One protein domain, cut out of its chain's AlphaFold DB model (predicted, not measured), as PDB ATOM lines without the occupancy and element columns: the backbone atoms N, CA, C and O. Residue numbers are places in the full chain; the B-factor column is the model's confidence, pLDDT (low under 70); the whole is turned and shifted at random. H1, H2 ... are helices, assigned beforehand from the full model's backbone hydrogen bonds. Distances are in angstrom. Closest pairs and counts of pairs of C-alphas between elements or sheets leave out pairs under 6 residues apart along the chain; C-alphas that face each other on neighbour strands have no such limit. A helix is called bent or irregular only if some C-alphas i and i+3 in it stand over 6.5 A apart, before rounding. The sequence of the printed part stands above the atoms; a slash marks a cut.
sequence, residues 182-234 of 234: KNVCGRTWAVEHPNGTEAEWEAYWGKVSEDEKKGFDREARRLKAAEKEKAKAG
ATOM      1  N   LYS A 182     111.605  96.491 129.738       97.06
ATOM      2  CA  LYS A 182     112.566  97.577 129.987       97.06
ATOM      3  C   LYS A 182     112.185  98.875 129.266       97.06
ATOM      4  O   LYS A 182     112.313  99.946 129.841       97.06
ATOM      5  N   ASN A 183     111.689  98.800 128.029       97.62
ATOM      6  CA  ASN A 183     111.291  99.996 127.280       97.62
ATOM      7  C   ASN A 183     109.980 100.601 127.786       97.62
ATOM      8  O   ASN A 183     109.839 101.816 127.737       97.62
ATOM      9  N   VAL A 184     109.030  99.787 128.263       97.69
ATOM     10  CA  VAL A 184     107.788 100.296 128.867       97.69
ATOM     11  C   VAL A 184     108.115 101.092 130.125       97.69
ATOM     12  O   VAL A 184     107.723 102.249 130.223       97.69
ATOM     13  N   CYS A 185     108.918 100.518 131.024       97.62
ATOM     14  CA  CYS A 185     109.394 101.224 132.211       97.62
ATOM     15  C   CYS A 185     110.217 102.473 131.840       97.62
ATOM     16  O   CYS A 185     110.000 103.549 132.389       97.62
ATOM     17  N   GLY A 186     111.083 102.363 130.828       97.75
ATOM     18  CA  GLY A 186     111.890 103.482 130.341       97.75
ATOM     19  C   GLY A 186     111.068 104.645 129.783       97.75
ATOM     20  O   GLY A 186     111.489 105.787 129.911       97.75
ATOM     21  N   ARG A 187     109.892 104.394 129.191       97.62
ATOM     22  CA  ARG A 187     108.990 105.468 128.736       97.62
ATOM     23  C   ARG A 187     108.393 106.230 129.905       97.62
ATOM     24  O   ARG A 187     108.414 107.452 129.867       97.62
ATOM     25  N   THR A 188     107.904 105.528 130.925       96.81
ATOM     26  CA  THR A 188     107.378 106.172 132.138       96.81
ATOM     27  C   THR A 188     108.466 106.997 132.815       96.81
ATOM     28  O   THR A 188     108.261 108.168 133.107       96.81
ATOM     29  N   TRP A 189     109.666 106.429 132.944       97.75
ATOM     30  CA  TRP A 189     110.812 107.134 133.507       97.75
ATOM     31  C   TRP A 189     111.224 108.361 132.682       97.75
ATOM     32  O   TRP A 189     111.489 109.411 133.250       97.75
ATOM     33  N   ALA A 190     111.232 108.276 131.348       97.38
ATOM     34  CA  ALA A 190     111.589 109.403 130.483       97.38
ATOM     35  C   ALA A 190     110.589 110.575 130.558       97.38
ATOM     36  O   ALA A 190     110.964 111.703 130.254       97.38
ATOM     37  N   VAL A 191     109.336 110.329 130.965       97.25
ATOM     38  CA  VAL A 191     108.351 111.397 131.223       97.25
ATOM     39  C   VAL A 191     108.708 112.171 132.495       97.25
ATOM     40  O   VAL A 191     108.611 113.395 132.511       97.25
ATOM     41  N   GLU A 192     109.160 111.474 133.540       97.38
ATOM     42  CA  GLU A 192     109.592 112.083 134.807       97.38
ATOM     43  C   GLU A 192     111.008 112.680 134.717       97.38
ATOM     44  O   GLU A 192     111.332 113.656 135.392       97.38
ATOM     45  N   HIS A 193     111.842 112.126 133.835       96.94
ATOM     46  CA  HIS A 193     113.237 112.501 133.625       96.94
ATOM     47  C   HIS A 193     113.513 112.829 132.147       96.94
ATOM     48  O   HIS A 193     114.267 112.109 131.486       96.94
ATOM     49  N   PRO A 194     112.970 113.938 131.610       96.12
ATOM     50  CA  PRO A 194     113.108 114.282 130.190       96.12
ATOM     51  C   PRO A 194     114.563 114.502 129.746       96.12
ATOM     52  O   PRO A 194     114.902 114.268 128.589       96.12
ATOM     53  N   ASN A 195     115.438 114.898 130.675       96.38
ATOM     54  CA  ASN A 195     116.874 115.091 130.436       96.38
ATOM     55  C   ASN A 195     117.729 113.985 131.072       96.38
ATOM     56  O   ASN A 195     118.947 114.130 131.181       96.38
ATOM     57  N   GLY A 196     117.093 112.907 131.533       95.81
ATOM     58  CA  GLY A 196     117.772 111.809 132.194       95.81
ATOM     59  C   GLY A 196     118.734 111.088 131.250       95.81
ATOM     60  O   GLY A 196     118.453 110.868 130.070       95.81
ATOM     61  N   THR A 197     119.898 110.721 131.768       97.00
ATOM     62  CA  THR A 197     120.947 110.029 131.012       97.00
ATOM     63  C   THR A 197     120.756 108.514 131.024       97.00
ATOM     64  O   THR A 197     120.116 107.946 131.910       97.00
ATOM     65  N   GLU A 198     121.360 107.818 130.058       94.62
ATOM     66  CA  GLU A 198     121.328 106.345 130.009       94.62
ATOM     67  C   GLU A 198     121.923 105.701 131.277       94.62
ATOM     68  O   GLU A 198     121.463 104.647 131.712       94.62
ATOM     69  N   ALA A 199     122.897 106.356 131.916       94.62
ATOM     70  CA  ALA A 199     123.495 105.883 133.162       94.62
ATOM     71  C   ALA A 199     122.524 105.964 134.351       94.62
ATOM     72  O   ALA A 199     122.436 105.021 135.139       94.62
ATOM     73  N   GLU A 200     121.779 107.066 134.474       96.06
ATOM     74  CA  GLU A 200     120.758 107.229 135.516       96.06
ATOM     75  C   GLU A 200     119.612 106.239 135.322       96.06
ATOM     76  O   GLU A 200     119.153 105.629 136.288       96.06
ATOM     77  N   TRP A 201     119.215 106.014 134.068       96.94
ATOM     78  CA  TRP A 201     118.220 105.010 133.719       96.94
ATOM     79  C   TRP A 201     118.653 103.590 134.120       96.94
ATOM     80  O   TRP A 201     117.893 102.879 134.775       96.94
ATOM     81  N   GLU A 202     119.869 103.158 133.769       96.38
ATOM     82  CA  GLU A 202     120.365 101.825 134.149       96.38
ATOM     83  C   GLU A 202     120.467 101.670 135.675       96.38
ATOM     84  O   GLU A 202     120.124 100.617 136.220       96.38
ATOM     85  N   ALA A 203     120.873 102.730 136.384       96.88
ATOM     86  CA  ALA A 203     120.904 102.743 137.842       96.88
ATOM     87  C   ALA A 203     119.498 102.645 138.459       96.88
ATOM     88  O   ALA A 203     119.316 101.921 139.439       96.88
ATOM     89  N   TYR A 204     118.506 103.337 137.892       97.31
ATOM     90  CA  TYR A 204     117.104 103.215 138.292       97.31
ATOM     91  C   TYR A 204     116.586 101.796 138.036       97.31
ATOM     92  O   TYR A 204     116.113 101.140 138.960       97.31
ATOM     93  N   TRP A 205     116.768 101.264 136.826       96.88
ATOM     94  CA  TRP A 205     116.309  99.927 136.438       96.88
ATOM     95  C   TRP A 205     116.889  98.800 137.314       96.88
ATOM     96  O   TRP A 205     116.221  97.793 137.582       96.88
ATOM     97  N   GLY A 206     118.127  98.968 137.786       97.38
ATOM     98  CA  GLY A 206     118.757  98.070 138.753       97.38
ATOM     99  C   GLY A 206     118.083  98.067 140.132       97.38
ATOM    100  O   GLY A 206     118.104  97.036 140.796       97.38
ATOM    101  N   LYS A 207     117.459  99.182 140.538       97.56
ATOM    102  CA  LYS A 207     116.757  99.338 141.825       97.56
ATOM    103  C   LYS A 207     115.285  98.933 141.773       97.56
ATOM    104  O   LYS A 207     114.736  98.592 142.814       97.56
ATOM    105  N   VAL A 208     114.660  98.966 140.593       96.81
ATOM    106  CA  VAL A 208     113.267  98.526 140.411       96.81
ATOM    107  C   VAL A 208     113.123  97.072 140.865       96.81
ATOM    108  O   VAL A 208     113.877  96.192 140.419       96.81
ATOM    109  N   SER A 209     112.143  96.828 141.734       97.94
ATOM    110  CA  SER A 209     111.864  95.509 142.303       97.94
ATOM    111  C   SER A 209     111.360  94.517 141.245       97.94
ATOM    112  O   SER A 209     110.935  94.890 140.149       97.94
ATOM    113  N   GLU A 210     111.425  93.218 141.543       97.31
ATOM    114  CA  GLU A 210     110.936  92.192 140.614       97.31
ATOM    115  C   GLU A 210     109.408  92.241 140.445       97.31
ATOM    116  O   GLU A 210     108.902  92.030 139.339       97.31
ATOM    117  N   ASP A 211     108.678  92.624 141.494       96.94
ATOM    118  CA  ASP A 211     107.226  92.817 141.449       96.94
ATOM    119  C   ASP A 211     106.825  93.972 140.524       96.94
ATOM    120  O   ASP A 211     105.939  93.817 139.676       96.94
ATOM    121  N   GLU A 212     107.525  95.107 140.594       96.75
ATOM    122  CA  GLU A 212     107.316  96.216 139.658       96.75
ATOM    123  C   GLU A 212     107.680  95.813 138.224       96.75
ATOM    124  O   GLU A 212     106.920  96.075 137.285       96.75
ATOM    125  N   LYS A 213     108.799  95.094 138.037       97.31
ATOM    126  CA  LYS A 213     109.187  94.528 136.731       97.31
ATOM    127  C   LYS A 213     108.081  93.639 136.162       97.31
ATOM    128  O   LYS A 213     107.746  93.769 134.985       97.31
ATOM    129  N   LYS A 214     107.443  92.802 136.983       98.06
ATOM    130  CA  LYS A 214     106.303  91.965 136.577       98.06
ATOM    131  C   LYS A 214     105.092  92.795 136.135       98.06
ATOM    132  O   LYS A 214     104.410  92.410 135.181       98.06
ATOM    133  N   GLY A 215     104.845  93.940 136.775       97.44
ATOM    134  CA  GLY A 215     103.858  94.926 136.322       97.44
ATOM    135  C   GLY A 215     104.162  95.434 134.910       97.44
ATOM    136  O   GLY A 215     103.307  95.368 134.022       97.44
ATOM    137  N   PHE A 216     105.413  95.831 134.662       97.62
ATOM    138  CA  PHE A 216     105.861  96.265 133.338       97.62
ATOM    139  C   PHE A 216     105.838  95.143 132.282       97.62
ATOM    140  O   PHE A 216     105.582  95.428 131.112       97.62
ATOM    141  N   ASP A 217     106.063  93.871 132.647       97.50
ATOM    142  CA  ASP A 217     105.938  92.734 131.713       97.50
ATOM    143  C   ASP A 217     104.489  92.545 131.257       97.50
ATOM    144  O   ASP A 217     104.221  92.391 130.060       97.50
ATOM    145  N   ARG A 218     103.537  92.607 132.198       97.88
ATOM    146  CA  ARG A 218     102.105  92.515 131.888       97.88
ATOM    147  C   ARG A 218     101.691  93.617 130.916       97.88
ATOM    148  O   ARG A 218     101.028  93.333 129.918       97.88
ATOM    149  N   GLU A 219     102.136  94.843 131.167       96.94
ATOM    150  CA  GLU A 219     101.838  95.981 130.303       96.94
ATOM    151  C   GLU A 219     102.505  95.850 128.925       96.94
ATOM    152  O   GLU A 219     101.862  96.058 127.896       96.94
ATOM    153  N   ALA A 220     103.758  95.392 128.865       97.56
ATOM    154  CA  ALA A 220     104.441  95.120 127.600       97.56
ATOM    155  C   ALA A 220     103.702  94.069 126.751       97.56
ATOM    156  O   ALA A 220     103.589  94.223 125.530       97.56
ATOM    157  N   ARG A 221     103.158  93.015 127.377       97.81
ATOM    158  CA  ARG A 221     102.326  92.012 126.688       97.81
ATOM    159  C   ARG A 221     101.012  92.602 126.193       97.81
ATOM    160  O   ARG A 221     100.630  92.323 125.057       97.81
ATOM    161  N   ARG A 222     100.350  93.432 127.005       97.94
ATOM    162  CA  ARG A 222      99.113  94.130 126.627       97.94
ATOM    163  C   ARG A 222      99.336  95.021 125.404       97.94
ATOM    164  O   ARG A 222      98.578  94.936 124.443       97.94
ATOM    165  N   LEU A 223     100.416  95.802 125.396       96.25
ATOM    166  CA  LEU A 223     100.778  96.670 124.272       96.25
ATOM    167  C   LEU A 223     101.101  95.879 123.003       96.25
ATOM    168  O   LEU A 223     100.634  96.245 121.928       96.25
ATOM    169  N   LYS A 224     101.828  94.759 123.112       96.50
ATOM    170  CA  LYS A 224     102.062  93.862 121.967       96.50
ATOM    171  C   LYS A 224     100.767  93.273 121.407       96.50
ATOM    172  O   LYS A 224     100.634  93.148 120.193       96.50
ATOM    173  N   ALA A 225      99.833  92.880 122.272       97.19
ATOM    174  CA  ALA A 225      98.543  92.354 121.840       97.19
ATOM    175  C   ALA A 225      97.730  93.428 121.099       97.19
ATOM    176  O   ALA A 225      97.248  93.163 120.001       97.19
ATOM    177  N   ALA A 226      97.680  94.648 121.640       96.62
ATOM    178  CA  ALA A 226      97.006  95.781 121.012       96.62
ATOM    179  C   ALA A 226      97.650  96.191 119.674       96.62
ATOM    180  O   ALA A 226      96.948  96.496 118.716       96.62
ATOM    181  N   GLU A 227      98.982  96.170 119.568       95.88
ATOM    182  CA  GLU A 227      99.701  96.423 118.310       95.88
ATOM    183  C   GLU A 227      99.352  95.372 117.248       95.88
ATOM    184  O   GLU A 227      99.062  95.710 116.102       95.88
ATOM    185  N   LYS A 228      99.300  94.095 117.646       96.12
ATOM    186  CA  LYS A 228      98.887  92.998 116.767       96.12
ATOM    187  C   LYS A 228      97.428  93.124 116.326       96.12
ATOM    188  O   LYS A 228      97.109  92.750 115.203       96.12
ATOM    189  N   GLU A 229      96.545  93.600 117.197       96.94
ATOM    190  CA  GLU A 229      95.141  93.847 116.870       96.94
ATOM    191  C   GLU A 229      94.992  95.008 115.882       96.94
ATOM    192  O   GLU A 229      94.345  94.848 114.851       96.94
ATOM    193  N   LYS A 230      95.686  96.128 116.118       95.94
ATOM    194  CA  LYS A 230      95.730  97.259 115.177       95.94
ATOM    195  C   LYS A 230      96.250  96.846 113.802       95.94
ATOM    196  O   LYS A 230      95.669  97.239 112.800       95.94
ATOM    197  N   ALA A 231      97.284  96.006 113.753       95.75
ATOM    198  CA  ALA A 231      97.835  95.486 112.502       95.75
ATOM    199  C   ALA A 231      96.897  94.527 111.746       95.75
ATOM    200  O   ALA A 231      97.158  94.222 110.590       95.75
ATOM    201  N   LYS A 232      95.843  94.004 112.389       95.56
ATOM    202  CA  LYS A 232      94.805  93.201 111.723       95.56
ATOM    203  C   LYS A 232      93.614  94.032 111.249       95.56
ATOM    204  O   LYS A 232      92.853  93.547 110.421       95.56
ATOM    205  N   ALA A 233      93.403  95.200 111.851       95.44
ATOM    206  CA  ALA A 233      92.261  96.064 111.576       95.44
ATOM    207  C   ALA A 233      92.529  97.089 110.462       95.44
ATOM    208  O   ALA A 233      91.571  97.607 109.892       95.44
ATOM    209  N   GLY A 234      93.800  97.402 110.193       87.38
ATOM    210  CA  GLY A 234      94.236  98.206 109.045       87.38
ATOM    211  C   GLY A 234      94.597  97.335 107.855       87.38
ATOM    212  O   GLY A 234      94.321  97.782 106.724       87.38
TER     213      GLY A 234
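What this domain is: This is residues 182 to 234 of the 234 residues of an uncharacterized protein of Phlebia centrifuga (UniProt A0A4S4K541). A long straight helix, H3, has two short helices, H1 and H2, gathered beside its first half, while its far part sticks out as a free arm, residues 224 to 234, of which 224 to 233 belong to H3. H1 packs about perpendicular on residues 216 to 220 of H3, in the space between H3 and H2, and H2 joins H3 through a two-residue link without packing on it. The printed part has 53 residues with three named helices, in the order H1, H2, H3, and no named strand; the class is all helix. The whole is loose, with a radius of gyration of the C-alphas of 13.5 A, and spans 39 by 26 by 14 A, the arm adding to its length.

How they stand to each other: The longest helix is H3, residues 210 to 233. H1, residues 182 to 192, touches H3, which takes part with residues 216 to 220 alone. The closest C-alphas of the two are those of Cys 185 and Phe 216, 6.2 A apart. Their lines stand about perpendicular, at 80 degrees, and their centres are 14.2 A apart. H2, residues 198 to 207, only just touches H1, with 3 pairs of C-alphas within 8 A. The closest are the C-alphas of Gly 186 and Trp 201, 7.3 A apart. H1 and H2 run opposite ways at a steep tilt of 69.6 degrees, only just short of about perpendicular. H2 and H3 are apart, although they follow each other in the chain. In H1, H2 and H3 every O i to N i+4 pair of the backbone is within hydrogen-bond range.

Where its parts are: H3 runs from Glu 210, with its C-alpha at (110.936, 92.192, 140.614), to Ala 233, with its C-alpha at (92.261, 96.064, 111.576), and measures 34.7 A from first to last C-alpha. H1 begins at Lys 182, with its C-alpha at (112.566, 97.577, 129.987), and ends at Glu 192, 15.6 A from first to last C-alpha. H2 runs from Glu 198 to Lys 207, 14.5 A from first to last C-alpha. No helix is bent or irregular.

The domain as a whole: The two C-alphas farthest apart are those of Lys 207 and Gly 234, at 39.8 A. Without the stretch that stands free, the body has 42 residues, spans 28 by 19 by 13 A and has a radius of gyration of 10.3 A. The links from H1 to H2 and from H2 to H3 are tight, with 5 and 2 residues. The printed part has no cut and ends at Gly 234, the chain's last residue. The mean pLDDT of the printed part is 96.7, and no printed residue is under 70.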